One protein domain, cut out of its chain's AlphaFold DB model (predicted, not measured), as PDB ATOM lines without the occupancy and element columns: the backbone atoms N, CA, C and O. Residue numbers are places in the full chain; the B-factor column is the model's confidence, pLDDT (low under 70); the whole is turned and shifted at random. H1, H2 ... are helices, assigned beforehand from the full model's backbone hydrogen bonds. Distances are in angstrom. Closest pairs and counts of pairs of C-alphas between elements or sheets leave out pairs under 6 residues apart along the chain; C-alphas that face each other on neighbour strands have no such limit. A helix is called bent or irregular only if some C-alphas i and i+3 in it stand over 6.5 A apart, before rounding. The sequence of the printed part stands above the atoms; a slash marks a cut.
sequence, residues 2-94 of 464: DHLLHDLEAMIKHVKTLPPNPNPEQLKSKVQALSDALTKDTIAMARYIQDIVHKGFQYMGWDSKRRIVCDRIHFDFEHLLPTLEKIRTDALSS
ATOM      1  N   ASP A   2     -56.534 -10.016  -4.216       77.88
ATOM      2  CA  ASP A   2     -55.335 -10.184  -5.053       77.88
ATOM      3  C   ASP A   2     -54.688  -8.863  -5.490       77.88
ATOM      4  O   ASP A   2     -53.476  -8.727  -5.381       77.88
ATOM      5  N   HIS A   3     -55.483  -7.857  -5.880       82.44
ATOM      6  CA  HIS A   3     -54.972  -6.507  -6.173       82.44
ATOM      7  C   HIS A   3     -54.244  -5.874  -4.977       82.44
ATOM      8  O   HIS A   3     -53.094  -5.481  -5.108       82.44
ATOM      9  N   LEU A   4     -54.865  -5.873  -3.791       85.44
ATOM     10  CA  LEU A   4     -54.252  -5.354  -2.563       85.44
ATOM     11  C   LEU A   4     -52.929  -6.067  -2.238       85.44
ATOM     12  O   LEU A   4     -51.957  -5.423  -1.855       85.44
ATOM     13  N   LEU A   5     -52.892  -7.396  -2.376       87.81
ATOM     14  CA  LEU A   5     -51.688  -8.189  -2.119       87.81
ATOM     15  C   LEU A   5     -50.583  -7.884  -3.136       87.81
ATOM     16  O   LEU A   5     -49.432  -7.711  -2.740       87.81
ATOM     17  N   HIS A   6     -50.938  -7.754  -4.414       89.56
ATOM     18  CA  HIS A   6     -50.011  -7.372  -5.475       89.56
ATOM     19  C   HIS A   6     -49.397  -5.987  -5.229       89.56
ATOM     20  O   HIS A   6     -48.177  -5.825  -5.294       89.56
ATOM     21  N   ASP A   7     -50.228  -5.003  -4.883       90.06
ATOM     22  CA  ASP A   7     -49.777  -3.638  -4.615       90.06
ATOM     23  C   ASP A   7     -48.894  -3.577  -3.361       90.06
ATOM     24  O   ASP A   7     -47.835  -2.946  -3.380       90.06
ATOM     25  N   LEU A   8     -49.243  -4.312  -2.298       92.31
ATOM     26  CA  LEU A   8     -48.398  -4.447  -1.106       92.31
ATOM     27  C   LEU A   8     -47.030  -5.054  -1.433       92.31
ATOM     28  O   LEU A   8     -46.012  -4.549  -0.959       92.31
ATOM     29  N   GLU A   9     -46.970  -6.103  -2.254       92.88
ATOM     30  CA  GLU A   9     -45.703  -6.708  -2.680       92.88
ATOM     31  C   GLU A   9     -44.841  -5.739  -3.493       92.88
ATOM     32  O   GLU A   9     -43.634  -5.623  -3.246       92.88
ATOM     33  N   ALA A  10     -45.452  -4.999  -4.422       92.50
ATOM     34  CA  ALA A  10     -44.767  -3.975  -5.202       92.50
ATOM     35  C   ALA A  10     -44.216  -2.853  -4.302       92.50
ATOM     36  O   ALA A  10     -43.053  -2.461  -4.439       92.50
ATOM     37  N   MET A  11     -45.012  -2.382  -3.336       94.31
ATOM     38  CA  MET A  11     -44.609  -1.363  -2.363       94.31
ATOM     39  C   MET A  11     -43.465  -1.844  -1.466       94.31
ATOM     40  O   MET A  11     -42.472  -1.133  -1.310       94.31
ATOM     41  N   ILE A  12     -43.554  -3.063  -0.925       94.19
ATOM     42  CA  ILE A  12     -42.503  -3.686  -0.103       94.19
ATOM     43  C   ILE A  12     -41.196  -3.789  -0.891       94.19
ATOM     44  O   ILE A  12     -40.133  -3.412  -0.390       94.19
ATOM     45  N   LYS A  13     -41.261  -4.269  -2.140       92.62
ATOM     46  CA  LYS A  13     -40.092  -4.373  -3.020       92.62
ATOM     47  C   LYS A  13     -39.472  -3.003  -3.275       92.62
ATOM     48  O   LYS A  13     -38.255  -2.869  -3.198       92.62
ATOM     49  N   HIS A  14     -40.293  -1.986  -3.534       89.88
ATOM     50  CA  HIS A  14     -39.811  -0.626  -3.739       89.88
ATOM     51  C   HIS A  14     -39.135  -0.060  -2.483       89.88
ATOM     52  O   HIS A  14     -38.024   0.455  -2.578       89.88
ATOM     53  N   VAL A  15     -39.749  -0.195  -1.303       89.00
ATOM     54  CA  VAL A  15     -39.187   0.322  -0.042       89.00
ATOM     55  C   VAL A  15     -37.831  -0.315   0.281       89.00
ATOM     56  O   VAL A  15     -36.916   0.406   0.666       89.00
ATOM     57  N   LYS A  16     -37.654  -1.619   0.019       88.81
ATOM     58  CA  LYS A  16     -36.367  -2.327   0.188       88.81
ATOM     59  C   LYS A  16     -35.227  -1.772  -0.679       88.81
ATOM     60  O   LYS A  16     -34.067  -1.981  -0.347       88.81
ATOM     61  N   THR A  17     -35.536  -1.087  -1.784       86.88
ATOM     62  CA  THR A  17     -34.523  -0.507  -2.692       86.88
ATOM     63  C   THR A  17     -34.122   0.927  -2.342       86.88
ATOM     64  O   THR A  17     -33.264   1.501  -3.009       86.88
ATOM     65  N   LEU A  18     -34.747   1.534  -1.330       81.69
ATOM     66  CA  LEU A  18     -34.499   2.929  -0.979       81.69
ATOM     67  C   LEU A  18     -33.281   3.082  -0.059       81.69
ATOM     68  O   LEU A  18     -33.041   2.225   0.790       81.69
ATOM     69  N   PRO A  19     -32.539   4.198  -0.176       77.62
ATOM     70  CA  PRO A  19     -31.459   4.507   0.747       77.62
ATOM     71  C   PRO A  19     -32.006   4.749   2.171       77.62
ATOM     72  O   PRO A  19     -33.011   5.451   2.320       77.62
ATOM     73  N   PRO A  20     -31.349   4.225   3.223       64.88
ATOM     74  CA  PRO A  20     -31.906   4.124   4.579       64.88
ATOM     75  C   PRO A  20     -31.955   5.428   5.404       64.88
ATOM     76  O   PRO A  20     -31.966   5.371   6.623       64.88
ATOM     77  N   ASN A  21     -32.005   6.615   4.795       69.25
ATOM     78  CA  ASN A  21     -32.050   7.886   5.542       69.25
ATOM     79  C   ASN A  21     -32.826   8.997   4.802       69.25
ATOM     80  O   ASN A  21     -32.254  10.041   4.474       69.25
ATOM     81  N   PRO A  22     -34.122   8.812   4.486       72.12
ATOM     82  CA  PRO A  22     -34.942   9.934   4.045       72.12
ATOM     83  C   PRO A  22     -35.076  10.952   5.183       72.12
ATOM     84  O   PRO A  22     -35.217  10.586   6.349       72.12
ATOM     85  N   ASN A  23     -35.075  12.243   4.852       81.50
ATOM     86  CA  ASN A  23     -35.410  13.254   5.850       81.50
ATOM     87  C   ASN A  23     -36.890  13.097   6.298       81.50
ATOM     88  O   ASN A  23     -37.689  12.477   5.585       81.50
ATOM     89  N   PRO A  24     -37.296  13.658   7.452       80.69
ATOM     90  CA  PRO A  24     -38.649  13.460   7.983       80.69
ATOM     91  C   PRO A  24     -39.783  13.873   7.030       80.69
ATOM     92  O   PRO A  24     -40.824  13.217   6.990       80.69
ATOM     93  N   GLU A  25     -39.586  14.918   6.220       84.06
ATOM     94  CA  GLU A  25     -40.577  15.374   5.233       84.06
ATOM     95  C   GLU A  25     -40.696  14.414   4.041       84.06
ATOM     96  O   GLU A  25     -41.796  14.132   3.563       84.06
ATOM     97  N   GLN A  26     -39.578  13.844   3.590       86.06
ATOM     98  CA  GLN A  26     -39.556  12.810   2.557       86.06
ATOM     99  C   GLN A  26     -40.247  11.535   3.042       86.06
ATOM    100  O   GLN A  26     -41.048  10.963   2.303       86.06
ATOM    101  N   LEU A  27     -39.991  11.116   4.288       88.31
ATOM    102  CA  LEU A  27     -40.679   9.976   4.895       88.31
ATOM    103  C   LEU A  27     -42.187  10.237   4.979       88.31
ATOM    104  O   LEU A  27     -42.975   9.406   4.540       88.31
ATOM    105  N   LYS A  28     -42.592  11.417   5.458       90.81
ATOM    106  CA  LYS A  28     -43.998  11.836   5.527       90.81
ATOM    107  C   LYS A  28     -44.692  11.799   4.174       90.81
ATOM    108  O   LYS A  28     -45.743  11.174   4.054       90.81
ATOM    109  N   SER A  29     -44.099  12.414   3.154       90.50
ATOM    110  CA  SER A  29     -44.643  12.401   1.794       90.50
ATOM    111  C   SER A  29     -44.800  10.970   1.264       90.50
ATOM    112  O   SER A  29     -45.824  10.628   0.668       90.50
ATOM    113  N   LYS A  30     -43.823  10.103   1.550       90.19
ATOM    114  CA  LYS A  30     -43.835   8.707   1.114       90.19
ATOM    115  C   LYS A  30     -44.898   7.873   1.822       90.19
ATOM    116  O   LYS A  30     -45.664   7.182   1.156       90.19
ATOM    117  N   VAL A  31     -44.971   7.959   3.150       92.81
ATOM    118  CA  VAL A  31     -45.988   7.267   3.953       92.81
ATOM    119  C   VAL A  31     -47.382   7.732   3.550       92.81
ATOM    120  O   VAL A  31     -48.266   6.901   3.368       92.81
ATOM    121  N   GLN A  32     -47.567   9.035   3.324       94.50
ATOM    122  CA  GLN A  32     -48.831   9.572   2.839       94.50
ATOM    123  C   GLN A  32     -49.235   8.930   1.505       94.50
ATOM    124  O   GLN A  32     -50.326   8.370   1.428       94.50
ATOM    125  N   ALA A  33     -48.349   8.930   0.503       93.44
ATOM    126  CA  ALA A  33     -48.627   8.345  -0.809       93.44
ATOM    127  C   ALA A  33     -48.958   6.842  -0.736       93.44
ATOM    128  O   ALA A  33     -49.927   6.397  -1.352       93.44
ATOM    129  N   LEU A  34     -48.197   6.071   0.051       93.69
ATOM    130  CA  LEU A  34     -48.452   4.643   0.272       93.69
ATOM    131  C   LEU A  34     -49.801   4.414   0.968       93.69
ATOM    132  O   LEU A  34     -50.582   3.560   0.552       93.69
ATOM    133  N   SER A  35     -50.099   5.201   2.006       94.12
ATOM    134  CA  SER A  35     -51.352   5.084   2.755       94.12
ATOM    135  C   SER A  35     -52.573   5.469   1.919       94.12
ATOM    136  O   SER A  35     -53.599   4.798   2.012       94.12
ATOM    137  N   ASP A  36     -52.466   6.495   1.069       93.31
ATOM    138  CA  ASP A  36     -53.541   6.934   0.176       93.31
ATOM    139  C   ASP A  36     -53.821   5.877  -0.910       93.31
ATOM    140  O   ASP A  36     -54.987   5.588  -1.189       93.31
ATOM    141  N   ALA A  37     -52.777   5.258  -1.475       92.31
ATOM    142  CA  ALA A  37     -52.914   4.170  -2.445       92.31
ATOM    143  C   ALA A  37     -53.643   2.960  -1.833       92.31
ATOM    144  O   ALA A  37     -54.715   2.588  -2.304       92.31
ATOM    145  N   LEU A  38     -53.158   2.441  -0.699       91.88
ATOM    146  CA  LEU A  38     -53.786   1.293  -0.030       91.88
ATOM    147  C   LEU A  38     -55.207   1.601   0.473       91.88
ATOM    148  O   LEU A  38     -56.080   0.732   0.478       91.88
ATOM    149  N   THR A  39     -55.482   2.844   0.883       89.94
ATOM    150  CA  THR A  39     -56.842   3.262   1.266       89.94
ATOM    151  C   THR A  39     -57.786   3.247   0.062       89.94
ATOM    152  O   THR A  39     -58.943   2.847   0.186       89.94
ATOM    153  N   LYS A  40     -57.302   3.641  -1.121       89.00
ATOM    154  CA  LYS A  40     -58.076   3.584  -2.365       89.00
ATOM    155  C   LYS A  40     -58.394   2.141  -2.760       89.00
ATOM    156  O   LYS A  40     -59.545   1.859  -3.085       89.00
ATOM    157  N   ASP A  41     -57.426   1.233  -2.664       85.25
ATOM    158  CA  ASP A  41     -57.618  -0.176  -3.040       85.25
ATOM    159  C   ASP A  41     -58.580  -0.906  -2.093       85.25
ATOM    160  O   ASP A  41     -59.292  -1.831  -2.487       85.25
ATOM    161  N   THR A  42     -58.657  -0.452  -0.840       85.75
ATOM    162  CA  THR A  42     -59.517  -1.053   0.185       85.75
ATOM    163  C   THR A  42     -60.898  -0.410   0.310       85.75
ATOM    164  O   THR A  42     -61.751  -0.965   1.003       85.75
ATOM    165  N   ILE A  43     -61.189   0.698  -0.387       83.31
ATOM    166  CA  ILE A  43     -62.435   1.467  -0.197       83.31
ATOM    167  C   ILE A  43     -63.709   0.654  -0.481       83.31
ATOM    168  O   ILE A  43     -64.725   0.829   0.190       83.31
ATOM    169  N   ALA A  44     -63.643  -0.255  -1.456       73.50
ATOM    170  CA  ALA A  44     -64.734  -1.155  -1.830       73.50
ATOM    171  C   ALA A  44     -64.656  -2.520  -1.120       73.50
ATOM    172  O   ALA A  44     -65.518  -3.375  -1.317       73.50
ATOM    173  N   MET A  45     -63.615  -2.744  -0.313       79.50
ATOM    174  CA  MET A  45     -63.433  -3.970   0.459       79.50
ATOM    175  C   MET A  45     -64.165  -3.889   1.801       79.50
ATOM    176  O   MET A  45     -64.608  -2.826   2.237       79.50
ATOM    177  N   ALA A  46     -64.283  -5.030   2.479       70.44
ATOM    178  CA  ALA A  46     -64.885  -5.097   3.803       70.44
ATOM    179  C   ALA A  46     -64.137  -4.205   4.810       70.44
ATOM    180  O   ALA A  46     -62.910  -4.101   4.779       70.44
ATOM    181  N   ARG A  47     -64.876  -3.597   5.747       74.25
ATOM    182  CA  ARG A  47     -64.336  -2.628   6.715       74.25
ATOM    183  C   ARG A  47     -63.149  -3.168   7.517       74.25
ATOM    184  O   ARG A  47     -62.204  -2.434   7.758       74.25
ATOM    185  N   TYR A  48     -63.146  -4.456   7.861       74.44
ATOM    186  CA  TYR A  48     -62.020  -5.046   8.592       74.44
ATOM    187  C   TYR A  48     -60.710  -5.055   7.783       74.44
ATOM    188  O   TYR A  48     -59.644  -4.944   8.376       74.44
ATOM    189  N   ILE A  49     -60.773  -5.135   6.448       82.31
ATOM    190  CA  ILE A  49     -59.593  -5.010   5.579       82.31
ATOM    191  C   ILE A  49     -59.106  -3.559   5.548       82.31
ATOM    192  O   ILE A  49     -57.907  -3.308   5.652       82.31
ATOM    193  N   GLN A  50     -60.033  -2.598   5.485       86.19
ATOM    194  CA  GLN A  50     -59.704  -1.174   5.626       86.19
ATOM    195  C   GLN A  50     -59.038  -0.898   6.986       86.19
ATOM    196  O   GLN A  50     -58.063  -0.150   7.070       86.19
ATOM    197  N   ASP A  51     -59.516  -1.551   8.050       85.38
ATOM    198  CA  ASP A  51     -58.947  -1.442   9.393       85.38
ATOM    199  C   ASP A  51     -57.553  -2.069   9.504       85.38
ATOM    200  O   ASP A  51     -56.742  -1.543  10.261       85.38
ATOM    201  N   ILE A  52     -57.245  -3.148   8.771       89.00
ATOM    202  CA  ILE A  52     -55.885  -3.718   8.719       89.00
ATOM    203  C   ILE A  52     -54.905  -2.667   8.188       89.00
ATOM    204  O   ILE A  52     -53.883  -2.409   8.824       89.00
ATOM    205  N   VAL A  53     -55.247  -2.006   7.076       90.56
ATOM    206  CA  VAL A  53     -54.421  -0.933   6.501       90.56
ATOM    207  C   VAL A  53     -54.283   0.220   7.492       90.56
ATOM    208  O   VAL A  53     -53.170   0.644   7.804       90.56
ATOM    209  N   HIS A  54     -55.399   0.705   8.044       90.62
ATOM    210  CA  HIS A  54     -55.386   1.836   8.969       90.62
ATOM    211  C   HIS A  54     -54.581   1.548  10.245       90.62
ATOM    212  O   HIS A  54     -53.743   2.360  10.632       90.62
ATOM    213  N   LYS A  55     -54.786   0.386  10.879       89.88
ATOM    214  CA  LYS A  55     -54.061  -0.020  12.093       89.88
ATOM    215  C   LYS A  55     -52.587  -0.297  11.821       89.88
ATOM    216  O   LYS A  55     -51.759  -0.013  12.680       89.88
ATOM    217  N   GLY A  56     -52.254  -0.835  10.647       91.88
ATOM    218  CA  GLY A  56     -50.869  -1.020  10.229       91.88
ATOM    219  C   GLY A  56     -50.115   0.306  10.179       91.88
ATOM    220  O   GLY A  56     -49.054   0.431  10.776       91.88
ATOM    221  N   PHE A  57     -50.693   1.338   9.566       94.62
ATOM    222  CA  PHE A  57     -50.069   2.663   9.566       94.62
ATOM    223  C   PHE A  57     -50.074   3.345  10.939       94.62
ATOM    224  O   PHE A  57     -49.092   3.995  11.298       94.62
ATOM    225  N   GLN A  58     -51.121   3.153  11.745       92.94
ATOM    226  CA  GLN A  58     -51.131   3.654  13.123       92.94
ATOM    227  C   GLN A  58     -50.009   3.052  13.973       92.94
ATOM    228  O   GLN A  58     -49.480   3.747  14.834       92.94
ATOM    229  N   TYR A  59     -49.618   1.798  13.718       89.81
ATOM    230  CA  TYR A  59     -48.507   1.142  14.413       89.81
ATOM    231  C   TYR A  59     -47.168   1.874  14.220       89.81
ATOM    232  O   TYR A  59     -46.389   1.951  15.161       89.81
ATOM    233  N   MET A  60     -46.935   2.487  13.053       93.19
ATOM    234  CA  MET A  60     -45.768   3.354  12.814       93.19
ATOM    235  C   MET A  60     -46.033   4.838  13.119       93.19
ATOM    236  O   MET A  60     -45.320   5.712  12.636       93.19
ATOM    237  N   GLY A  61     -47.102   5.161  13.848       93.19
ATOM    238  CA  GLY A  61     -47.418   6.539  14.219       93.19
ATOM    239  C   GLY A  61     -48.022   7.403  13.108       93.19
ATOM    240  O   GLY A  61     -47.984   8.630  13.220       93.19
ATOM    241  N   TRP A  62     -48.603   6.811  12.057       95.38
ATOM    242  CA  TRP A  62     -49.316   7.528  10.990       95.38
ATOM    243  C   TRP A  62     -50.838   7.349  11.079       95.38
ATOM    244  O   TRP A  62     -51.360   6.236  11.009       95.38
ATOM    245  N   ASP A  63     -51.584   8.454  11.163       92.50
ATOM    246  CA  ASP A  63     -53.045   8.439  11.044       92.50
ATOM    247  C   ASP A  63     -53.454   8.652   9.580       92.50
ATOM    248  O   ASP A  63     -53.526   9.788   9.101       92.50
ATOM    249  N   SER A  64     -53.780   7.563   8.878       89.25
ATOM    250  CA  SER A  64     -54.180   7.608   7.462       89.25
ATOM    251  C   SER A  64     -55.435   8.448   7.196       89.25
ATOM    252  O   SER A  64     -55.589   8.980   6.102       89.25
ATOM    253  N   LYS A  65     -56.341   8.591   8.174       86.75
ATOM    254  CA  LYS A  65     -57.595   9.347   7.998       86.75
ATOM    255  C   LYS A  65     -57.355  10.843   8.112       86.75
ATOM    256  O   LYS A  65     -57.942  11.624   7.370       86.75
ATOM    257  N   ARG A  66     -56.510  11.244   9.062       89.88
ATOM    258  CA  ARG A  66     -56.175  12.653   9.309       89.88
ATOM    259  C   ARG A  66     -54.970  13.133   8.506       89.88
ATOM    260  O   ARG A  66     -54.768  14.338   8.418       89.88
ATOM    261  N   ARG A  67     -54.201  12.214   7.913       92.25
ATOM    262  CA  ARG A  67     -52.948  12.481   7.187       92.25
ATOM    263  C   ARG A  67     -51.923  13.219   8.052       92.25
ATOM    264  O   ARG A  67     -51.286  14.178   7.615       92.25
ATOM    265  N   ILE A  68     -51.795  12.783   9.305       92.38
ATOM    266  CA  ILE A  68     -50.874  13.366  10.288       92.38
ATOM    267  C   ILE A  68     -50.016  12.288  10.945       92.38
ATOM    268  O   ILE A  68     -50.436  11.142  11.095       92.38
ATOM    269  N   VAL A  69     -48.833  12.699  11.404       93.50
ATOM    270  CA  VAL A  69     -48.010  11.903  12.320       93.50
ATOM    271  C   VAL A  69     -48.608  12.040  13.718       93.50
ATOM    272  O   VAL A  69     -48.609  13.136  14.282       93.50
ATOM    273  N   CYS A  70     -49.154  10.951  14.253       92.38
ATOM    274  CA  CYS A  70     -49.751  10.899  15.585       92.38
ATOM    275  C   CYS A  70     -48.771  10.421  16.665       92.38
ATOM    276  O   CYS A  70     -48.965  10.758  17.829       92.38
ATOM    277  N   ASP A  71     -47.713   9.701  16.289       90.75
ATOM    278  CA  ASP A  71     -46.638   9.293  17.193       90.75
ATOM    279  C   ASP A  71     -45.283   9.486  16.509       90.75
ATOM    280  O   ASP A  71     -44.972   8.829  15.523       90.75
ATOM    281  N   ARG A  72     -44.477  10.419  17.023       88.69
ATOM    282  CA  ARG A  72     -43.162  10.743  16.454       88.69
ATOM    283  C   ARG A  72     -42.074   9.744  16.836       88.69
ATOM    284  O   ARG A  72     -41.022   9.780  16.215       88.69
ATOM    285  N   ILE A  73     -42.299   8.911  17.853       87.56
ATOM    286  CA  ILE A  73     -41.303   7.948  18.336       87.56
ATOM    287  C   ILE A  73     -41.175   6.792  17.344       87.56
ATOM    288  O   ILE A  73     -40.065   6.393  17.023       87.56
ATOM    289  N   HIS A  74     -42.306   6.301  16.836       88.44
ATOM    290  CA  HIS A  74     -42.360   5.167  15.905       88.44
ATOM    291  C   HIS A  74     -42.398   5.589  14.426       88.44
ATOM    292  O   HIS A  74     -42.367   4.741  13.535       88.44
ATOM    293  N   PHE A  75     -42.494   6.894  14.146       92.06
ATOM    294  CA  PHE A  75     -42.533   7.417  12.781       92.06
ATOM    295  C   PHE A  75     -41.122   7.597  12.213       92.06
ATOM    296  O   PHE A  75     -40.604   8.710  12.108       92.06
ATOM    297  N   ASP A  76     -40.504   6.483  11.828       89.38
ATOM    298  CA  ASP A  76     -39.182   6.441  11.206       89.38
ATOM    299  C   ASP A  76     -39.137   5.471  10.005       89.38
ATOM    300  O   ASP A  76     -40.125   4.823   9.640       89.38
ATOM    301  N   PHE A  77     -37.986   5.424   9.328       87.44
ATOM    302  CA  PHE A  77     -37.797   4.555   8.168       87.44
ATOM    303  C   PHE A  77     -37.688   3.068   8.548       87.44
ATOM    304  O   PHE A  77     -38.122   2.216   7.772       87.44
ATOM    305  N   GLU A  78     -37.167   2.758   9.739       88.25
ATOM    306  CA  GLU A  78     -37.011   1.386  10.242       88.25
ATOM    307  C   GLU A  78     -38.373   0.708  10.439       88.25
ATOM    308  O   GLU A  78     -38.506  -0.481  10.161       88.25
ATOM    309  N   HIS A  79     -39.406   1.462  10.827       91.19
ATOM    310  CA  HIS A  79     -40.765   0.957  11.039       91.19
ATOM    311  C   HIS A  79     -41.613   0.875   9.760       91.19
ATOM    312  O   HIS A  79     -42.602   0.140   9.730       91.19
ATOM    313  N   LEU A  80     -41.240   1.568   8.675       91.62
ATOM    314  CA  LEU A  80     -42.020   1.574   7.429       91.62
ATOM    315  C   LEU A  80     -42.129   0.177   6.801       91.62
ATOM    316  O   LEU A  80     -43.221  -0.266   6.437       91.62
ATOM    317  N   LEU A  81     -41.002  -0.522   6.660       91.94
ATOM    318  CA  LEU A  81     -40.988  -1.849   6.047       91.94
ATOM    319  C   LEU A  81     -41.715  -2.902   6.915       91.94
ATOM    320  O   LEU A  81     -42.584  -3.588   6.369       91.94
ATOM    321  N   PRO A  82     -41.457  -3.010   8.236       93.38
ATOM    322  CA  PRO A  82     -42.247  -3.838   9.145       93.38
ATOM    323  C   PRO A  82     -43.745  -3.543   9.090       93.38
ATOM    324  O   PRO A  82     -44.541  -4.479   9.100       93.38
ATOM    325  N   THR A  83     -44.151  -2.275   8.967       94.38
ATOM    326  CA  THR A  83     -45.565  -1.912   8.816       94.38
ATOM    327  C   THR A  83     -46.180  -2.503   7.551       94.38
ATOM    328  O   THR A  83     -47.246  -3.114   7.626       94.38
ATOM    329  N   LEU A  84     -45.524  -2.376   6.392       94.50
ATOM    330  CA  LEU A  84     -46.043  -2.939   5.140       94.50
ATOM    331  C   LEU A  84     -46.077  -4.475   5.169       94.50
ATOM    332  O   LEU A  84     -47.065  -5.078   4.752       94.50
ATOM    333  N   GLU A  85     -45.032  -5.112   5.705       93.75
ATOM    334  CA  GLU A  85     -44.971  -6.571   5.875       93.75
ATOM    335  C   GLU A  85     -46.050  -7.076   6.846       93.75
ATOM    336  O   GLU A  85     -46.678  -8.109   6.598       93.75
ATOM    337  N   LYS A  86     -46.337  -6.318   7.913       91.88
ATOM    338  CA  LYS A  86     -47.429  -6.604   8.847       91.88
ATOM    339  C   LYS A  86     -48.792  -6.469   8.174       91.88
ATOM    340  O   LYS A  86     -49.599  -7.380   8.300       91.88
ATOM    341  N   ILE A  87     -49.042  -5.391   7.425       92.12
ATOM    342  CA  ILE A  87     -50.295  -5.215   6.667       92.12
ATOM    343  C   ILE A  87     -50.496  -6.387   5.700       92.12
ATOM    344  O   ILE A  87     -51.587  -6.948   5.642       92.12
ATOM    345  N   ARG A  88     -49.442  -6.800   4.983       92.25
ATOM    346  CA  ARG A  88     -49.481  -7.958   4.080       92.25
ATOM    347  C   ARG A  88     -49.781  -9.255   4.825       92.25
ATOM    348  O   ARG A  88     -50.654 -10.003   4.401       92.25
ATOM    349  N   THR A  89     -49.086  -9.510   5.930       88.69
ATOM    350  CA  THR A  89     -49.275 -10.725   6.736       88.69
ATOM    351  C   THR A  89     -50.679 -10.781   7.330       88.69
ATOM    352  O   THR A  89     -51.337 -11.814   7.232       88.69
ATOM    353  N   ASP A  90     -51.173  -9.669   7.875       86.25
ATOM    354  CA  ASP A  90     -52.523  -9.555   8.427       86.25
ATOM    355  C   ASP A  90     -53.580  -9.736   7.322       86.25
ATOM    356  O   ASP A  90     -54.558 -10.452   7.525       86.25
ATOM    357  N   ALA A  91     -53.370  -9.162   6.131       82.81
ATOM    358  CA  ALA A  91     -54.261  -9.337   4.982       82.81
ATOM    359  C   ALA A  91     -54.283 -10.790   4.470       82.81
ATOM    360  O   ALA A  91     -55.361 -11.330   4.223       82.81
ATOM    361  N   LEU A  92     -53.125 -11.452   4.374       79.25
ATOM    362  CA  LEU A  92     -53.012 -12.872   4.005       79.25
ATOM    363  C   LEU A  92     -53.653 -13.796   5.047       79.25
ATOM    364  O   LEU A  92     -54.305 -14.777   4.697       79.25
ATOM    365  N   SER A  93     -53.480 -13.469   6.327       71.12
ATOM    366  CA  SER A  93     -54.027 -14.238   7.451       71.12
ATOM    367  C   SER A  93     -55.519 -13.978   7.670       71.12
ATOM    368  O   SER A  93     -56.170 -14.699   8.426       71.12
ATOM    369  N   SER A  94     -56.089 -12.967   7.005       66.56
ATOM    370  CA  SER A  94     -57.498 -12.598   7.116       66.56
ATOM    371  C   SER A  94     -58.416 -13.527   6.309       66.56
ATOM    372  O   SER A  94     -59.159 -13.105   5.430       66.56
TER     373      SER A  94
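AT A GLANCE: This is residues 2 to 94 of the 464 residues of the protein "XendoU domain-containing protein" of archaeon (UniProt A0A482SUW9). Four helices, H1 to H4, stand side by side in an up-and-down bundle, each running against the one before it in the chain; neighbours touch in a ring, H1 to H2 to H3 to H4 and back to H1. A long loop, residues 60 to 76, leaves the end of H3 and bulges at the side of the bundle before H4 begins, with a short antiparallel pairing of residues 62 to 63 with 68 to 69 inside it. The printed part has 93 residues with four named helices, in the order H1, H2, H3, H4, and no named strand; the class is all helix. The whole is compact, with a radius of gyration of the C-alphas of 12.2 A, and spans 34 by 27 by 19 A.

IN THESE COORDINATES: H1 takes residues 2 to 16 and is 21.2 A long from first to last C-alpha, beginning with C-alpha 2 at (-55.335, -10.184, -5.053). H2, the longest helix, takes residues 24 to 42 over 26.6 A, beginning at C-alpha 24 at (-38.649, 13.460, 7.983). H3 takes residues 47 to 59 over 18.0 A. H4 takes residues 77 to 93 over 24.8 A and ends with C-alpha 93 at (-54.027, -14.238, 7.451). H4 is irregular, but only just: C-alphas 78 and 81 are 6.6 A apart.

HOW THE PARTS SIT: The packing of the bundle is mostly aligned. H1 and H2 form a helical hairpin and touch at a shallow tilt of 14 degrees, opposite ways; H2 touches H1 with residues 34 to 42 alone, and the closest C-alphas are those of Leu 4 and Asp 41, 6.2 A apart. H2 and H3, also a hairpin, touch at a shallow tilt of 11 degrees, opposite ways; H2 does so with residues 35 to 42 alone, the closest C-alphas being those of Thr 42 and Gln 50 at 5.4 A. H3 and H4, a third hairpin, touch at a shallow tilt of 23 degrees, opposite ways, closest at the C-alphas of Gly 56 and Ile 87, 5.5 A apart. H1 and H4 touch at a shallow tilt of 22 degrees, opposite ways, closest at the C-alphas of Leu 8 and Arg 88, 6.4 A apart. H2 and H4 are close but not clearly touching; their closest C-alphas, those of Leu 27 and Phe 77, are 7.0 A apart. H1 and H3 are apart. Every O i to N i+4 pair is within hydrogen-bond range in H1, H2 and H3, and 11 of 13 in H4.

THE WHOLE: The two C-alphas farthest apart are those of Asn 21 and Ala 46, at 35.4 A. The printed part has no cut. The link from H2 to H3 is tight, that from H1 to H2 is short, and that from H3 to H4 is long, with 17 residues. The mean pLDDT of the printed part is 87.6; residues 20 to 21 and residue 94 are under 70.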